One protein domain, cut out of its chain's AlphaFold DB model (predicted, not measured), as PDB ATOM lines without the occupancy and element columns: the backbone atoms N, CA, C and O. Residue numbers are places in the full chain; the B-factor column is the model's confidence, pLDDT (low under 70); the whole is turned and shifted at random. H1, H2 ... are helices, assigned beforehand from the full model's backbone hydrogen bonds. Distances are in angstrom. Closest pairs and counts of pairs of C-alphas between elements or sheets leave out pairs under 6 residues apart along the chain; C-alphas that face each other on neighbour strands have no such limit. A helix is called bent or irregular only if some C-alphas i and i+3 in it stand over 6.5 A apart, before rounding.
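What this domain is: This is residues 2 to 9 and 20 to 130 of the 136 residues of the protein "Serine hydrolase" of Amycolatopsis pithecellobii (UniProt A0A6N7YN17). Short helices stand in a loose frame round a middle made of loop, where residues 117 to 123 fold in. The longest helix, H2, makes one side, with H3 leading off about perpendicular from it; H4, H7 and H6 follow one another along another side, and H5 lies at the far end beyond H6, reached by a wide loop, residues 66 to 85; residues 74 to 88, of which 86 to 88 belong to H5, stick out. The printed part has 119 residues with eight named helices, H1 to H8 in chain order, and no named strand: the class is all helix. It is only just loose, close to compact, with a radius of gyration of the C-alphas of 16.7 A, and it spans 46 by 39 by 25 A.

Where its parts are: H2, residues 23 to 36, is 19.8 A long and begins at C-alpha 23, (43.804, -17.751, 8.481). H3 is residues 40 to 49, 11.9 A. H1 is residues 2 to 5, beginning at C-alpha 2, (51.907, -19.375, 17.487). H4 is residues 62 to 65. H5, residues 86 to 96, is 15.3 A long. H6 is residues 100 to 107, H7 residues 111 to 115. H8, residues 127 to 130, ends at C-alpha 130, (24.680, -29.758, -1.509).

How they stand to each other: H2 only just touches H3, with 3 pairs of C-alphas within 8 A and with its residues 29 to 33 alone; the closest C-alphas, of Gly 29 and Ala 40, are 5.4 A apart. Their lines are about perpendicular, at 77 degrees. H1 is close to H2 but not clearly touching, the closest C-alphas being those of Leu 4 and Leu 27 at 7.9 A. H4 touches H7, with C-alphas 65 and 111 closest at 6.9 A. H6 is close to H7 but not clearly touching, with Thr 107 and Tyr 113 closest at 6.5 A between C-alphas. H5 and H6 meet only through their link. H8 is apart from H7 and from H3. Residues 56 to 57 pair with 124 to 125, antiparallel. Every O i to N i+4 pair is within hydrogen-bond range in H2, H5 and H7; H3 has 5 of 6 and H6 1 of 4, beside 1 of 5 O i to N i+3 pairs, while H1, H4 and H8 are too short for an i+4 pair. H6 is irregular: C-alphas 102 and 105 are 8.6 A apart.

The domain as a whole: The C-alphas of Gly 37 and Lys 78, the two farthest apart, are 48.6 A from each other. Residues 10 to 19 are not printed, and C-alphas 9 and 20 are 11.9 A apart across the cut. The links H3 to H4, H4 to H5 and H7 to H8 are long. The mean pLDDT of the printed part is 84.5; residues 76 to 77, 79 to 83, 96 to 106 and 129 to 130 are under 70.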
ATOM      1  N   ARG A   2      51.097 -20.393  16.770       89.56
ATOM      2  CA  ARG A   2      51.907 -19.375  17.487       89.56
ATOM      3  C   ARG A   2      52.047 -18.026  16.762       89.56
ATOM      4  O   ARG A   2      51.784 -17.007  17.373       89.56
ATOM      5  N   ARG A   3      52.364 -18.043  15.460       91.06
ATOM      6  CA  ARG A   3      52.509 -16.826  14.638       91.06
ATOM      7  C   ARG A   3      51.237 -15.976  14.553       91.06
ATOM      8  O   ARG A   3      51.331 -14.763  14.627       91.06
ATOM      9  N   LEU A   4      50.069 -16.603  14.388       89.88
ATOM     10  CA  LEU A   4      48.796 -15.877  14.329       89.88
ATOM     11  C   LEU A   4      48.380 -15.357  15.703       89.88
ATOM     12  O   LEU A   4      47.897 -14.241  15.805       89.88
ATOM     13  N   ALA A   5      48.589 -16.152  16.753       92.62
ATOM     14  CA  ALA A   5      48.228 -15.757  18.110       92.62
ATOM     15  C   ALA A   5      49.067 -14.577  18.638       92.62
ATOM     16  O   ALA A   5      48.590 -13.837  19.487       92.62
ATOM     17  N   SER A   6      50.302 -14.408  18.151       94.31
ATOM     18  CA  SER A   6      51.176 -13.284  18.510       94.31
ATOM     19  C   SER A   6      51.040 -12.068  17.588       94.31
ATOM     20  O   SER A   6      51.706 -11.065  17.825       94.31
ATOM     21  N   ALA A   7      50.276 -12.166  16.499       90.88
ATOM     22  CA  ALA A   7      50.133 -11.074  15.545       90.88
ATOM     23  C   ALA A   7      49.183 -10.001  16.090       90.88
ATOM     24  O   ALA A   7      48.123 -10.316  16.633       90.88
ATOM     25  N   SER A   8      49.537  -8.729  15.907       93.12
ATOM     26  CA  SER A   8      48.624  -7.620  16.180       93.12
ATOM     27  C   SER A   8      47.518  -7.577  15.119       93.12
ATOM     28  O   SER A   8      47.822  -7.709  13.930       93.12
ATOM     29  N   PRO A   9      46.245  -7.388  15.512       91.06
ATOM     30  CA  PRO A   9      45.173  -7.119  14.562       91.06
ATOM     31  C   PRO A   9      45.473  -5.870  13.726       91.06
ATOM     32  O   PRO A   9      45.977  -4.881  14.252       91.06
ATOM     33  N   HIS A  20      39.308 -13.479   5.871       86.56
ATOM     34  CA  HIS A  20      40.451 -14.273   6.322       86.56
ATOM     35  C   HIS A  20      40.573 -15.572   5.509       86.56
ATOM     36  O   HIS A  20      40.406 -16.663   6.055       86.56
ATOM     37  N   GLY A  21      40.853 -15.460   4.204       83.06
ATOM     38  CA  GLY A  21      40.798 -16.591   3.261       83.06
ATOM     39  C   GLY A  21      41.509 -17.856   3.752       83.06
ATOM     40  O   GLY A  21      40.925 -18.937   3.745       83.06
ATOM     41  N   LEU A  22      42.723 -17.712   4.287       84.50
ATOM     42  CA  LEU A  22      43.509 -18.830   4.821       84.50
ATOM     43  C   LEU A  22      43.451 -18.922   6.350       84.50
ATOM     44  O   LEU A  22      43.317 -20.001   6.926       84.50
ATOM     45  N   THR A  23      43.575 -17.785   7.030       88.25
ATOM     46  CA  THR A  23      43.804 -17.751   8.481       88.25
ATOM     47  C   THR A  23      42.556 -18.090   9.290       88.25
ATOM     48  O   THR A  23      42.696 -18.564  10.418       88.25
ATOM     49  N   TYR A  24      41.354 -17.935   8.725       90.88
ATOM     50  CA  TYR A  24      40.098 -18.278   9.393       90.88
ATOM     51  C   TYR A  24      40.085 -19.735   9.869       90.88
ATOM     52  O   TYR A  24      39.840 -20.004  11.044       90.88
ATOM     53  N   GLY A  25      40.445 -20.671   8.991       91.31
ATOM     54  CA  GLY A  25      40.453 -22.100   9.276       91.31
ATOM     55  C   GLY A  25      41.465 -22.492  10.347       91.31
ATOM     56  O   GLY A  25      41.206 -23.411  11.119       91.31
ATOM     57  N   TRP A  26      42.590 -21.778  10.459       91.38
ATOM     58  CA  TRP A  26      43.545 -21.993  11.551       91.38
ATOM     59  C   TRP A  26      43.047 -21.432  12.883       91.38
ATOM     60  O   TRP A  26      43.213 -22.090  13.907       91.38
ATOM     61  N   LEU A  27      42.435 -20.244  12.877       93.81
ATOM     62  CA  LEU A  27      41.880 -19.631  14.086       93.81
ATOM     63  C   LEU A  27      40.732 -20.482  14.645       93.81
ATOM     64  O   LEU A  27      40.782 -20.902  15.799       93.81
ATOM     65  N   VAL A  28      39.736 -20.798  13.812       93.69
ATOM     66  CA  VAL A  28      38.580 -21.614  14.207       93.69
ATOM     67  C   VAL A  28      38.997 -23.052  14.506       93.69
ATOM     68  O   VAL A  28      38.573 -23.612  15.514       93.69
ATOM     69  N   GLY A  29      39.871 -23.642  13.686       93.50
ATOM     70  CA  GLY A  29      40.361 -25.002  13.904       93.50
ATOM     71  C   GLY A  29      41.071 -25.167  15.249       93.50
ATOM     72  O   GLY A  29      40.865 -26.168  15.932       93.50
ATOM     73  N   GLU A  30      41.850 -24.173  15.682       95.56
ATOM     74  CA  GLU A  30      42.478 -24.195  17.005       95.56
ATOM     75  C   GLU A  30      41.456 -24.056  18.143       95.56
ATOM     76  O   GLU A  30      41.596 -24.738  19.159       95.56
ATOM     77  N   ILE A  31      40.426 -23.214  17.985       95.19
ATOM     78  CA  ILE A  31      39.331 -23.103  18.964       95.19
ATOM     79  C   ILE A  31      38.646 -24.461  19.130       95.19
ATOM     80  O   ILE A  31      38.529 -24.949  20.253       95.19
ATOM     81  N   VAL A  32      38.273 -25.110  18.020       94.62
ATOM     82  CA  VAL A  32      37.668 -26.452  18.031       94.62
ATOM     83  C   VAL A  32      38.594 -27.454  18.713       94.62
ATOM     84  O   VAL A  32      38.158 -28.179  19.604       94.62
ATOM     85  N   ARG A  33      39.886 -27.453  18.367       94.94
ATOM     86  CA  ARG A  33      40.868 -28.377  18.943       94.94
ATOM     87  C   ARG A  33      41.008 -28.229  20.454       94.94
ATOM     88  O   ARG A  33      41.101 -29.232  21.155       94.94
ATOM     89  N   ARG A  34      41.020 -26.995  20.963       95.81
ATOM     90  CA  ARG A  34      41.109 -26.719  22.405       95.81
ATOM     91  C   ARG A  34      39.821 -27.060  23.142       95.81
ATOM     92  O   ARG A  34      39.895 -27.601  24.237       95.81
ATOM     93  N   ALA A  35      38.667 -26.758  22.551       97.00
ATOM     94  CA  ALA A  35      37.371 -26.979  23.183       97.00
ATOM     95  C   ALA A  35      36.948 -28.457  23.177       97.00
ATOM     96  O   ALA A  35      36.385 -28.939  24.153       97.00
ATOM     97  N   ALA A  36      37.216 -29.179  22.084       95.06
ATOM     98  CA  ALA A  36      36.744 -30.548  21.879       95.06
ATOM     99  C   ALA A  36      37.830 -31.624  22.046       95.06
ATOM    100  O   ALA A  36      37.520 -32.812  21.984       95.06
ATOM    101  N   GLY A  37      39.101 -31.238  22.197       96.81
ATOM    102  CA  GLY A  37      40.226 -32.172  22.331       96.81
ATOM    103  C   GLY A  37      40.558 -32.972  21.063       96.81
ATOM    104  O   GLY A  37      41.389 -33.874  21.111       96.81
ATOM    105  N   THR A  38      39.934 -32.660  19.926       95.75
ATOM    106  CA  THR A  38      40.106 -33.378  18.655       95.75
ATOM    107  C   THR A  38      40.115 -32.410  17.469       95.75
ATOM    108  O   THR A  38      39.863 -31.217  17.630       95.75
ATOM    109  N   SER A  39      40.451 -32.887  16.275       95.00
ATOM    110  CA  SER A  39      40.615 -32.042  15.094       95.00
ATOM    111  C   SER A  39      39.284 -31.519  14.535       95.00
ATOM    112  O   SER A  39      38.208 -32.074  14.780       95.00
ATOM    113  N   ALA A  40      39.353 -30.436  13.756       94.75
ATOM    114  CA  ALA A  40      38.176 -29.879  13.098       94.75
ATOM    115  C   ALA A  40      37.587 -30.865  12.077       94.75
ATOM    116  O   ALA A  40      36.367 -31.006  12.010       94.75
ATOM    117  N   GLY A  41      38.434 -31.595  11.342       95.06
ATOM    118  CA  GLY A  41      38.008 -32.657  10.433       95.06
ATOM    119  C   GLY A  41      37.308 -33.810  11.148       95.06
ATOM    120  O   GLY A  41      36.282 -34.291  10.667       95.06
ATOM    121  N   ALA A  42      37.782 -34.207  12.333       95.12
ATOM    122  CA  ALA A  42      37.111 -35.219  13.148       95.12
ATOM    123  C   ALA A  42      35.728 -34.745  13.626       95.12
ATOM    124  O   ALA A  42      34.744 -35.467  13.465       95.12
ATOM    125  N   ILE A  43      35.626 -33.518  14.148       95.25
ATOM    126  CA  ILE A  43      34.339 -32.942  14.568       95.25
ATOM    127  C   ILE A  43      33.372 -32.826  13.395       95.25
ATOM    128  O   ILE A  43      32.220 -33.236  13.522       95.25
ATOM    129  N   PHE A  44      33.838 -32.319  12.255       94.81
ATOM    130  CA  PHE A  44      33.034 -32.220  11.044       94.81
ATOM    131  C   PHE A  44      32.516 -33.594  10.611       94.81
ATOM    132  O   PHE A  44      31.318 -33.757  10.376       94.81
ATOM    133  N   ARG A  45      33.392 -34.603  10.568       94.62
ATOM    134  CA  ARG A  45      33.021 -35.962  10.168       94.62
ATOM    135  C   ARG A  45      31.944 -36.550  11.077       94.62
ATOM    136  O   ARG A  45      30.945 -37.058  10.576       94.62
ATOM    137  N   GLU A  46      32.141 -36.484  12.389       95.31
ATOM    138  CA  GLU A  46      31.244 -37.134  13.351       95.31
ATOM    139  C   GLU A  46      29.935 -36.374  13.561       95.31
ATOM    140  O   GLU A  46      28.883 -36.997  13.682       95.31
ATOM    141  N   ARG A  47      29.975 -35.038  13.605       94.06
ATOM    142  CA  ARG A  47      28.808 -34.225  13.979       94.06
ATOM    143  C   ARG A  47      28.010 -33.689  12.797       94.06
ATOM    144  O   ARG A  47      26.864 -33.308  12.996       94.06
ATOM    145  N   ILE A  48      28.594 -33.641  11.598       93.25
ATOM    146  CA  ILE A  48      27.956 -33.037  10.418       93.25
ATOM    147  C   ILE A  48      27.894 -34.045   9.270       93.25
ATOM    148  O   ILE A  48      26.802 -34.414   8.837       93.25
ATOM    149  N   ALA A  49      29.044 -34.542   8.806       93.06
ATOM    150  CA  ALA A  49      29.095 -35.362   7.599       93.06
ATOM    151  C   ALA A  49      28.367 -36.702   7.764       93.06
ATOM    152  O   ALA A  49      27.525 -37.038   6.936       93.06
ATOM    153  N   LYS A  50      28.630 -37.455   8.841       93.31
ATOM    154  CA  LYS A  50      27.963 -38.745   9.080       93.31
ATOM    155  C   LYS A  50      26.444 -38.613   9.280       93.31
ATOM    156  O   LYS A  50      25.729 -39.314   8.563       93.31
ATOM    157  N   PRO A  51      25.925 -37.741  10.174       94.25
ATOM    158  CA  PRO A  51      24.479 -37.614  10.383       94.25
ATOM    159  C   PRO A  51      23.714 -37.244   9.112       94.25
ATOM    160  O   PRO A  51      22.632 -37.770   8.868       94.25
ATOM    161  N   GLN A  52      24.306 -36.395   8.270       91.44
ATOM    162  CA  GLN A  52      23.688 -35.920   7.031       91.44
ATOM    163  C   GLN A  52      24.103 -36.726   5.789       91.44
ATOM    164  O   GLN A  52      23.753 -36.356   4.668       91.44
ATOM    165  N   LYS A  53      24.856 -37.822   5.968       90.81
ATOM    166  CA  LYS A  53      25.373 -38.685   4.891       90.81
ATOM    167  C   LYS A  53      26.120 -37.897   3.799       90.81
ATOM    168  O   LYS A  53      25.995 -38.188   2.609       90.81
ATOM    169  N   LEU A  54      26.898 -36.894   4.205       91.75
ATOM    170  CA  LEU A  54      27.723 -36.099   3.301       91.75
ATOM    171  C   LEU A  54      28.966 -36.887   2.899       91.75
ATOM    172  O   LEU A  54      29.714 -37.392   3.733       91.75
ATOM    173  N   ASP A  55      29.218 -36.911   1.602       91.94
ATOM    174  CA  ASP A  55      30.456 -37.369   0.986       91.94
ATOM    175  C   ASP A  55      31.417 -36.179   0.859       91.94
ATOM    176  O   ASP A  55      31.680 -35.662  -0.233       91.94
ATOM    177  N   ILE A  56      31.823 -35.672   2.026       93.88
ATOM    178  CA  ILE A  56      32.756 -34.561   2.202       93.88
ATOM    179  C   ILE A  56      33.761 -34.966   3.280       93.88
ATOM    180  O   ILE A  56      33.380 -35.363   4.381       93.88
ATOM    181  N   ASP A  57      35.041 -34.807   2.976       94.50
ATOM    182  CA  ASP A  57      36.147 -35.001   3.901       94.50
ATOM    183  C   ASP A  57      36.911 -33.688   4.090       94.50
ATOM    184  O   ASP A  57      37.297 -33.024   3.128       94.50
ATOM    185  N   LEU A  58      37.179 -33.351   5.350       94.94
ATOM    186  CA  LEU A  58      38.207 -32.395   5.741       94.94
ATOM    187  C   LEU A  58      39.388 -33.209   6.284       94.94
ATOM    188  O   LEU A  58      39.285 -33.787   7.366       94.94
ATOM    189  N   GLY A  59      40.461 -33.309   5.496       93.88
ATOM    190  CA  GLY A  59      41.524 -34.299   5.695       93.88
ATOM    191  C   GLY A  59      41.129 -35.666   5.129       93.88
ATOM    192  O   GLY A  59      40.622 -36.542   5.842       93.88
ATOM    193  N   THR A  60      41.340 -35.846   3.824       94.62
ATOM    194  CA  THR A  60      40.851 -37.007   3.072       94.62
ATOM    195  C   THR A  60      41.703 -38.249   3.348       94.62
ATOM    196  O   THR A  60      42.911 -38.255   3.065       94.62
ATOM    197  N   PRO A  61      41.110 -39.343   3.869       92.19
ATOM    198  CA  PRO A  61      41.848 -40.564   4.183       92.19
ATOM    199  C   PRO A  61      42.487 -41.184   2.939       92.19
ATOM    200  O   PRO A  61      41.871 -41.185   1.877       92.19
ATOM    201  N   ALA A  62      43.656 -41.818   3.090       91.56
ATOM    202  CA  ALA A  62      44.415 -42.420   1.984       91.56
ATOM    203  C   ALA A  62      43.559 -43.290   1.041       91.56
ATOM    204  O   ALA A  62      43.612 -43.126  -0.174       91.56
ATOM    205  N   ARG A  63      42.680 -44.138   1.599       91.94
ATOM    206  CA  ARG A  63      41.762 -45.005   0.829       91.94
ATOM    207  C   ARG A  63      40.784 -44.252  -0.088       91.94
ATOM    208  O   ARG A  63      40.222 -44.853  -0.992       91.94
ATOM    209  N   GLN A  64      40.531 -42.971   0.179       92.12
ATOM    210  CA  GLN A  64      39.589 -42.134  -0.569       92.12
ATOM    211  C   GLN A  64      40.289 -41.169  -1.533       92.12
ATOM    212  O   GLN A  64      39.631 -40.611  -2.405       92.12
ATOM    213  N   GLN A  65      41.612 -41.001  -1.431       92.00
ATOM    214  CA  GLN A  65      42.351 -40.030  -2.245       92.00
ATOM    215  C   GLN A  65      42.283 -40.341  -3.744       92.00
ATOM    216  O   GLN A  65      42.210 -39.416  -4.543       92.00
ATOM    217  N   ALA A  66      42.193 -41.618  -4.128       92.19
ATOM    218  CA  ALA A  66      42.037 -42.028  -5.528       92.19
ATOM    219  C   ALA A  66      40.738 -41.517  -6.188       92.19
ATOM    220  O   ALA A  66      40.630 -41.513  -7.410       92.19
ATOM    221  N   ARG A  67      39.745 -41.092  -5.396       92.25
ATOM    222  CA  ARG A  67      38.490 -40.514  -5.898       92.25
ATOM    223  C   ARG A  67      38.547 -38.995  -6.074       92.25
ATOM    224  O   ARG A  67      37.589 -38.420  -6.587       92.25
ATOM    225  N   VAL A  68      39.599 -38.335  -5.591       92.31
ATOM    226  CA  VAL A  68      39.730 -36.880  -5.672       92.31
ATOM    227  C   VAL A  68      40.215 -36.525  -7.073       92.31
ATOM    228  O   VAL A  68      41.327 -36.872  -7.460       92.31
ATOM    229  N   GLY A  69      39.352 -35.866  -7.847       90.75
ATOM    230  CA  GLY A  69      39.714 -35.373  -9.174       90.75
ATOM    231  C   GLY A  69      40.713 -34.213  -9.085       90.75
ATOM    232  O   GLY A  69      40.648 -33.438  -8.127       90.75
ATOM    233  N   PRO A  70      41.616 -34.063 -10.069       88.38
ATOM    234  CA  PRO A  70      42.562 -32.958 -10.078       88.38
ATOM    235  C   PRO A  70      41.844 -31.626 -10.322       88.38
ATOM    236  O   PRO A  70      40.963 -31.514 -11.176       88.38
ATOM    237  N   ILE A  71      42.268 -30.593  -9.603       85.19
ATOM    238  CA  ILE A  71      41.971 -29.202  -9.919       85.19
ATOM    239  C   ILE A  71      42.732 -28.847 -11.194       85.19
ATOM    240  O   ILE A  71      43.959 -28.965 -11.261       85.19
ATOM    241  N   LEU A  72      41.987 -28.408 -12.205       83.69
ATOM    242  CA  LEU A  72      42.541 -27.918 -13.458       83.69
ATOM    243  C   LEU A  72      42.743 -26.402 -13.367       83.69
ATOM    244  O   LEU A  72      41.867 -25.707 -12.844       83.69
ATOM    245  N   PRO A  73      43.870 -25.874 -13.873       75.00
ATOM    246  CA  PRO A  73      44.079 -24.440 -13.908       75.00
ATOM    247  C   PRO A  73      43.015 -23.749 -14.742       75.00
ATOM    248  O   PRO A  73      42.614 -24.225 -15.806       75.00
ATOM    249  N   TYR A  74      42.624 -22.568 -14.285       73.56
ATOM    250  CA  TYR A  74      41.863 -21.659 -15.118       73.56
ATOM    251  C   TYR A  74      42.742 -21.154 -16.272       73.56
ATOM    252  O   TYR A  74      43.821 -20.610 -16.047       73.56
ATOM    253  N   GLN A  75      42.262 -21.323 -17.503       71.88
ATOM    254  CA  GLN A  75      42.858 -20.760 -18.713       71.88
ATOM    255  C   GLN A  75      42.046 -19.511 -19.094       71.88
ATOM    256  O   GLN A  75      40.923 -19.647 -19.593       71.88
ATOM    257  N   PRO A  76      42.538 -18.292 -18.811       66.88
ATOM    258  CA  PRO A  76      41.797 -17.081 -19.129       66.88
ATOM    259  C   PRO A  76      41.641 -16.913 -20.645       66.88
ATOM    260  O   PRO A  76      42.617 -16.954 -21.384       66.88
ATOM    261  N   MET A  77      40.416 -16.647 -21.110       66.06
ATOM    262  CA  MET A  77      40.156 -16.345 -22.530       66.06
ATOM    263  C   MET A  77      40.690 -14.963 -22.958       66.06
ATOM    264  O   MET A  77      40.807 -14.688 -24.149       66.06
ATOM    265  N   LYS A  78      40.988 -14.076 -21.999       71.38
ATOM    266  CA  LYS A  78      41.614 -12.756 -22.185       71.38
ATOM    267  C   LYS A  78      42.508 -12.457 -20.984       71.38
ATOM    268  O   LYS A  78      42.136 -12.810 -19.867       71.38
ATOM    269  N   GLU A  79      43.633 -11.773 -21.192       64.00
ATOM    270  CA  GLU A  79      44.503 -11.338 -20.092       64.00
ATOM    271  C   GLU A  79      43.718 -10.535 -19.046       64.00
ATOM    272  O   GLU A  79      43.075  -9.524 -19.347       64.00
ATOM    273  N   ALA A  80      43.776 -10.992 -17.795       65.94
ATOM    274  CA  ALA A  80      43.187 -10.281 -16.676       65.94
ATOM    275  C   ALA A  80      44.035  -9.040 -16.357       65.94
ATOM    276  O   ALA A  80      45.225  -9.139 -16.048       65.94
ATOM    277  N   LYS A  81      43.419  -7.854 -16.399       64.94
ATOM    278  CA  LYS A  81      44.043  -6.627 -15.889       64.94
ATOM    279  C   LYS A  81      43.948  -6.633 -14.366       64.94
ATOM    280  O   LYS A  81      42.905  -6.304 -13.812       64.94
ATOM    281  N   TYR A  82      45.027  -7.026 -13.699       65.81
ATOM    282  CA  TYR A  82      45.120  -6.923 -12.244       65.81
ATOM    283  C   TYR A  82      45.392  -5.480 -11.826       65.81
ATOM    284  O   TYR A  82      46.290  -4.834 -12.371       65.81
ATOM    285  N   ASP A  83      44.645  -4.998 -10.834       66.81
ATOM    286  CA  ASP A  83      45.000  -3.770 -10.131       66.81
ATOM    287  C   ASP A  83      46.350  -3.980  -9.419       66.81
ATOM    288  O   ASP A  83      46.567  -4.977  -8.735       66.81
ATOM    289  N   ARG A  84      47.295  -3.063  -9.628       71.81
ATOM    290  CA  ARG A  84      48.649  -3.115  -9.051       71.81
ATOM    291  C   ARG A  84      48.846  -2.091  -7.937       71.81
ATOM    292  O   ARG A  84      49.984  -1.826  -7.547       71.81
ATOM    293  N   THR A  85      47.765  -1.507  -7.421       81.06
ATOM    294  CA  THR A  85      47.846  -0.604  -6.274       81.06
ATOM    295  C   THR A  85      48.506  -1.294  -5.069       81.06
ATOM    296  O   THR A  85      48.362  -2.508  -4.871       81.06
ATOM    297  N   PRO A  86      49.214  -0.540  -4.204       81.62
ATOM    298  CA  PRO A  86      49.762  -1.082  -2.959       81.62
ATOM    299  C   PRO A  86      48.698  -1.758  -2.084       81.62
ATOM    300  O   PRO A  86      48.979  -2.763  -1.430       81.62
ATOM    301  N   TYR A  87      47.467  -1.237  -2.116       77.62
ATOM    302  CA  TYR A  87      46.318  -1.832  -1.444       77.62
ATOM    303  C   TYR A  87      45.989  -3.220  -2.000       77.62
ATOM    304  O   TYR A  87      45.929  -4.178  -1.229       77.62
ATOM    305  N   PHE A  88      45.854  -3.359  -3.324       75.75
ATOM    306  CA  PHE A  88      45.563  -4.651  -3.942       75.75
ATOM    307  C   PHE A  88      46.666  -5.673  -3.652       75.75
ATOM    308  O   PHE A  88      46.376  -6.799  -3.264       75.75
ATOM    309  N   ARG A  89      47.939  -5.264  -3.705       75.00
ATOM    310  CA  ARG A  89      49.069  -6.129  -3.330       75.00
ATOM    311  C   ARG A  89      48.975  -6.614  -1.878       75.00
ATOM    312  O   ARG A  89      49.250  -7.783  -1.605       75.00
ATOM    313  N   ARG A  90      48.589  -5.737  -0.946       75.44
ATOM    314  CA  ARG A  90      48.398  -6.094   0.469       75.44
ATOM    315  C   ARG A  90      47.219  -7.048   0.659       75.44
ATOM    316  O   ARG A  90      47.339  -8.012   1.413       75.44
ATOM    317  N   LEU A  91      46.117  -6.816  -0.052       75.06
ATOM    318  CA  LEU A  91      44.951  -7.698  -0.058       75.06
ATOM    319  C   LEU A  91      45.303  -9.085  -0.612       75.06
ATOM    320  O   LEU A  91      45.028 -10.088   0.040       75.06
ATOM    321  N   SER A  92      45.972  -9.160  -1.765       72.44
ATOM    322  CA  SER A  92      46.422 -10.429  -2.348       72.44
ATOM    323  C   SER A  92      47.356 -11.188  -1.406       72.44
ATOM    324  O   SER A  92      47.231 -12.401  -1.272       72.44
ATOM    325  N   PHE A  93      48.245 -10.493  -0.688       73.00
ATOM    326  CA  PHE A  93      49.075 -11.119   0.343       73.00
ATOM    327  C   PHE A  93      48.238 -11.700   1.492       73.00
ATOM    328  O   PHE A  93      48.496 -12.818   1.929       73.00
ATOM    329  N   ALA A  94      47.226 -10.974   1.970       71.69
ATOM    330  CA  ALA A  94      46.365 -11.443   3.055       71.69
ATOM    331  C   ALA A  94      45.494 -12.652   2.656       71.69
ATOM    332  O   ALA A  94      45.179 -13.487   3.504       71.69
ATOM    333  N   VAL A  95      45.122 -12.755   1.375       71.81
ATOM    334  CA  VAL A  95      44.260 -13.828   0.851       71.81
ATOM    335  C   VAL A  95      45.054 -15.054   0.386       71.81
ATOM    336  O   VAL A  95      44.609 -16.169   0.632       71.81
ATOM    337  N   ASP A  96      46.214 -14.875  -0.254       69.69
ATOM    338  CA  ASP A  96      46.974 -15.946  -0.930       69.69
ATOM    339  C   ASP A  96      48.415 -16.131  -0.389       69.69
ATOM    340  O   ASP A  96      49.180 -16.976  -0.845       69.69
ATOM    341  N   GLY A  97      48.841 -15.345   0.605       65.00
ATOM    342  CA  GLY A  97      50.051 -15.636   1.385       65.00
ATOM    343  C   GLY A  97      51.362 -15.793   0.596       65.00
ATOM    344  O   GLY A  97      52.227 -16.520   1.074       65.00
ATOM    345  N   TYR A  98      51.517 -15.100  -0.548       60.72
ATOM    346  CA  TYR A  98      52.633 -15.172  -1.527       60.72
ATOM    347  C   TYR A  98      52.484 -16.179  -2.688       60.72
ATOM    348  O   TYR A  98      53.463 -16.785  -3.121       60.72
ATOM    349  N   GLY A  99      51.283 -16.324  -3.250       64.19
ATOM    350  CA  GLY A  99      51.097 -17.149  -4.448       64.19
ATOM    351  C   GLY A  99      50.956 -18.631  -4.122       64.19
ATOM    352  O   GLY A  99      51.309 -19.470  -4.947       64.19
ATOM    353  N   PHE A 100      50.451 -18.974  -2.936       67.06
ATOM    354  CA  PHE A 100      50.142 -20.355  -2.570       67.06
ATOM    355  C   PHE A 100      49.208 -21.022  -3.605       67.06
ATOM    356  O   PHE A 100      49.409 -22.186  -3.964       67.06
ATOM    357  N   MET A 101      48.265 -20.258  -4.163       66.56
ATOM    358  CA  MET A 101      47.388 -20.663  -5.267       66.56
ATOM    359  C   MET A 101      48.066 -20.649  -6.641       66.56
ATOM    360  O   MET A 101      47.534 -21.221  -7.588       66.56
ATOM    361  N   SER A 102      49.233 -20.015  -6.774       66.00
ATOM    362  CA  SER A 102      49.976 -19.943  -8.040       66.00
ATOM    363  C   SER A 102      50.760 -21.226  -8.352       66.00
ATOM    364  O   SER A 102      51.151 -21.422  -9.496       66.00
ATOM    365  N   TYR A 103      50.938 -22.123  -7.371       65.25
ATOM    366  CA  TYR A 103      51.621 -23.422  -7.518       65.25
ATOM    367  C   TYR A 103      50.645 -24.607  -7.422       65.25
ATOM    368  O   TYR A 103      50.916 -25.599  -6.747       65.25
ATOM    369  N   TYR A 104      49.463 -24.476  -8.031       65.62
ATOM    370  CA  TYR A 104      48.315 -25.370  -7.822       65.62
ATOM    371  C   TYR A 104      48.565 -26.843  -8.180       65.62
ATOM    372  O   TYR A 104      47.939 -27.736  -7.607       65.62
ATOM    373  N   ASP A 105      49.466 -27.105  -9.122       64.56
ATOM    374  CA  ASP A 105      49.844 -28.432  -9.594       64.56
ATOM    375  C   ASP A 105      50.552 -29.242  -8.503       64.56
ATOM    376  O   ASP A 105      50.249 -30.419  -8.306       64.56
ATOM    377  N   VAL A 106      51.430 -28.591  -7.738       65.38
ATOM    378  CA  VAL A 106      52.151 -29.205  -6.618       65.38
ATOM    379  C   VAL A 106      51.381 -29.050  -5.307       65.38
ATOM    380  O   VAL A 106      51.368 -29.969  -4.484       65.38
ATOM    381  N   THR A 107      50.734 -27.900  -5.088       72.69
ATOM    382  CA  THR A 107      50.065 -27.596  -3.819       72.69
ATOM    383  C   THR A 107      48.681 -28.216  -3.748       72.69
ATOM    384  O   THR A 107      48.438 -28.972  -2.819       72.69
ATOM    385  N   LEU A 108      47.784 -27.975  -4.706       78.00
ATOM    386  CA  LEU A 108      46.364 -28.326  -4.559       78.00
ATOM    387  C   LEU A 108      46.030 -29.762  -4.969       78.00
ATOM    388  O   LEU A 108      45.110 -30.355  -4.411       78.00
ATOM    389  N   ASN A 109      46.800 -30.337  -5.895       84.81
ATOM    390  CA  ASN A 109      46.603 -31.709  -6.376       84.81
ATOM    391  C   ASN A 109      47.465 -32.754  -5.648       84.81
ATOM    392  O   ASN A 109      47.334 -33.952  -5.897       84.81
ATOM    393  N   GLY A 110      48.351 -32.329  -4.743       85.06
ATOM    394  CA  GLY A 110      49.252 -33.236  -4.038       85.06
ATOM    395  C   GLY A 110      48.522 -34.136  -3.025       85.06
ATOM    396  O   GLY A 110      47.736 -33.636  -2.217       85.06
ATOM    397  N   PRO A 111      48.837 -35.444  -2.936       85.12
ATOM    398  CA  PRO A 111      48.177 -36.357  -1.992       85.12
ATOM    399  C   PRO A 111      48.403 -35.954  -0.529       85.12
ATOM    400  O   PRO A 111      47.520 -36.096   0.314       85.12
ATOM    401  N   LYS A 112      49.573 -35.372  -0.224       87.56
ATOM    402  CA  LYS A 112      49.856 -34.801   1.101       87.56
ATOM    403  C   LYS A 112      48.922 -33.641   1.424       87.56
ATOM    404  O   LYS A 112      48.471 -33.533   2.555       87.56
ATOM    405  N   TYR A 113      48.626 -32.790   0.448       88.12
ATOM    406  CA  TYR A 113      47.758 -31.642   0.648       88.12
ATOM    407  C   TYR A 113      46.310 -32.049   0.880       88.12
ATOM    408  O   TYR A 113      45.689 -31.583   1.829       88.12
ATOM    409  N   VAL A 114      45.813 -32.983   0.076       90.25
ATOM    410  CA  VAL A 114      44.473 -33.560   0.217       90.25
ATOM    411  C   VAL A 114      44.308 -34.299   1.561       90.25
ATOM    412  O   VAL A 114      43.227 -34.299   2.147       90.25
ATOM    413  N   ALA A 115      45.383 -34.884   2.100       92.12
ATOM    414  CA  ALA A 115      45.379 -35.534   3.413       92.12
ATOM    415  C   ALA A 115      45.379 -34.561   4.605       92.12
ATOM    416  O   ALA A 115      44.947 -34.937   5.695       92.12
ATOM    417  N   MET A 116      45.911 -33.346   4.439       92.12
ATOM    418  CA  MET A 116      46.001 -32.375   5.531       92.12
ATOM    419  C   MET A 116      44.620 -31.856   5.929       92.12
ATOM    420  O   MET A 116      43.697 -31.802   5.123       92.12
ATOM    421  N   GLU A 117      44.484 -31.394   7.168       93.12
ATOM    422  CA  GLU A 117      43.331 -30.589   7.560       93.12
ATOM    423  C   GLU A 117      43.661 -29.109   7.387       93.12
ATOM    424  O   GLU A 117      44.363 -28.510   8.207       93.12
ATOM    425  N   PHE A 118      43.121 -28.509   6.327       90.62
ATOM    426  CA  PHE A 118      43.126 -27.068   6.133       90.62
ATOM    427  C   PHE A 118      41.677 -26.557   6.051       90.62
ATOM    428  O   PHE A 118      41.147 -26.378   4.953       90.62
ATOM    429  N   PRO A 119      41.022 -26.294   7.207       91.44
ATOM    430  CA  PRO A 119      39.569 -26.087   7.292       91.44
ATOM    431  C   PRO A 119      39.013 -24.940   6.447       91.44
ATOM    432  O   PRO A 119      37.829 -24.923   6.135       91.44
ATOM    433  N   SER A 120      39.860 -23.983   6.073       89.19
ATOM    434  CA  SER A 120      39.484 -22.859   5.216       89.19
ATOM    435  C   SER A 120      39.379 -23.211   3.736       89.19
ATOM    436  O   SER A 120      38.834 -22.408   2.984       89.19
ATOM    437  N   PHE A 121      39.975 -24.321   3.287       86.62
ATOM    438  CA  PHE A 121      40.352 -24.394   1.880       86.62
ATOM    439  C   PHE A 121      40.351 -25.786   1.237       86.62
ATOM    440  O   PHE A 121      39.925 -25.905   0.094       86.62
ATOM    441  N   ASN A 122      40.790 -26.847   1.921       89.94
ATOM    442  CA  ASN A 122      41.134 -28.106   1.236       89.94
ATOM    443  C   ASN A 122      40.140 -29.264   1.417       89.94
ATOM    444  O   ASN A 122      40.494 -30.411   1.145       89.94
ATOM    445  N   ALA A 123      38.921 -28.997   1.889       93.19
ATOM    446  CA  ALA A 123      37.914 -30.046   1.991       93.19
ATOM    447  C   ALA A 123      37.579 -30.602   0.596       93.19
ATOM    448  O   ALA A 123      37.343 -29.846  -0.347       93.19
ATOM    449  N   THR A 124      37.524 -31.925   0.470       94.00
ATOM    450  CA  THR A 124      37.153 -32.600  -0.780       94.00
ATOM    451  C   THR A 124      35.769 -33.200  -0.646       94.00
ATOM    452  O   THR A 124      35.469 -33.807   0.378       94.00
ATOM    453  N   GLY A 125      34.937 -33.099  -1.675       91.94
ATOM    454  CA  GLY A 125      33.625 -33.734  -1.653       91.94
ATOM    455  C   GLY A 125      32.911 -33.685  -2.991       91.94
ATOM    456  O   GLY A 125      33.357 -33.030  -3.932       91.94
ATOM    457  N   ALA A 126      31.792 -34.399  -3.078       86.06
ATOM    458  CA  ALA A 126      30.999 -34.486  -4.298       86.06
ATOM    459  C   ALA A 126      29.810 -33.508  -4.302       86.06
ATOM    460  O   ALA A 126      29.177 -33.258  -3.280       86.06
ATOM    461  N   ALA A 127      29.435 -33.006  -5.485       78.88
ATOM    462  CA  ALA A 127      28.348 -32.029  -5.641       78.88
ATOM    463  C   ALA A 127      26.979 -32.521  -5.126       78.88
ATOM    464  O   ALA A 127      26.177 -31.716  -4.655       78.88
ATOM    465  N   ARG A 128      26.744 -33.843  -5.142       77.38
ATOM    466  CA  ARG A 128      25.533 -34.496  -4.601       77.38
ATOM    467  C   ARG A 128      25.258 -34.187  -3.122       77.38
ATOM    468  O   ARG A 128      24.152 -34.415  -2.655       77.38
ATOM    469  N   CYS A 129      26.234 -33.652  -2.393       64.75
ATOM    470  CA  CYS A 129      26.119 -33.323  -0.973       64.75
ATOM    471  C   CYS A 129      25.522 -31.935  -0.692       64.75
ATOM    472  O   CYS A 129      25.314 -31.600   0.468       64.75
ATOM    473  N   ARG A 130      25.252 -31.106  -1.715       54.78
ATOM    474  CA  ARG A 130      24.680 -29.758  -1.509       54.78
ATOM    475  C   ARG A 130      23.195 -29.752  -1.145       54.78
ATOM    476  O   ARG A 130      22.741 -28.754  -0.596       54.78
TER     477      ARG A 130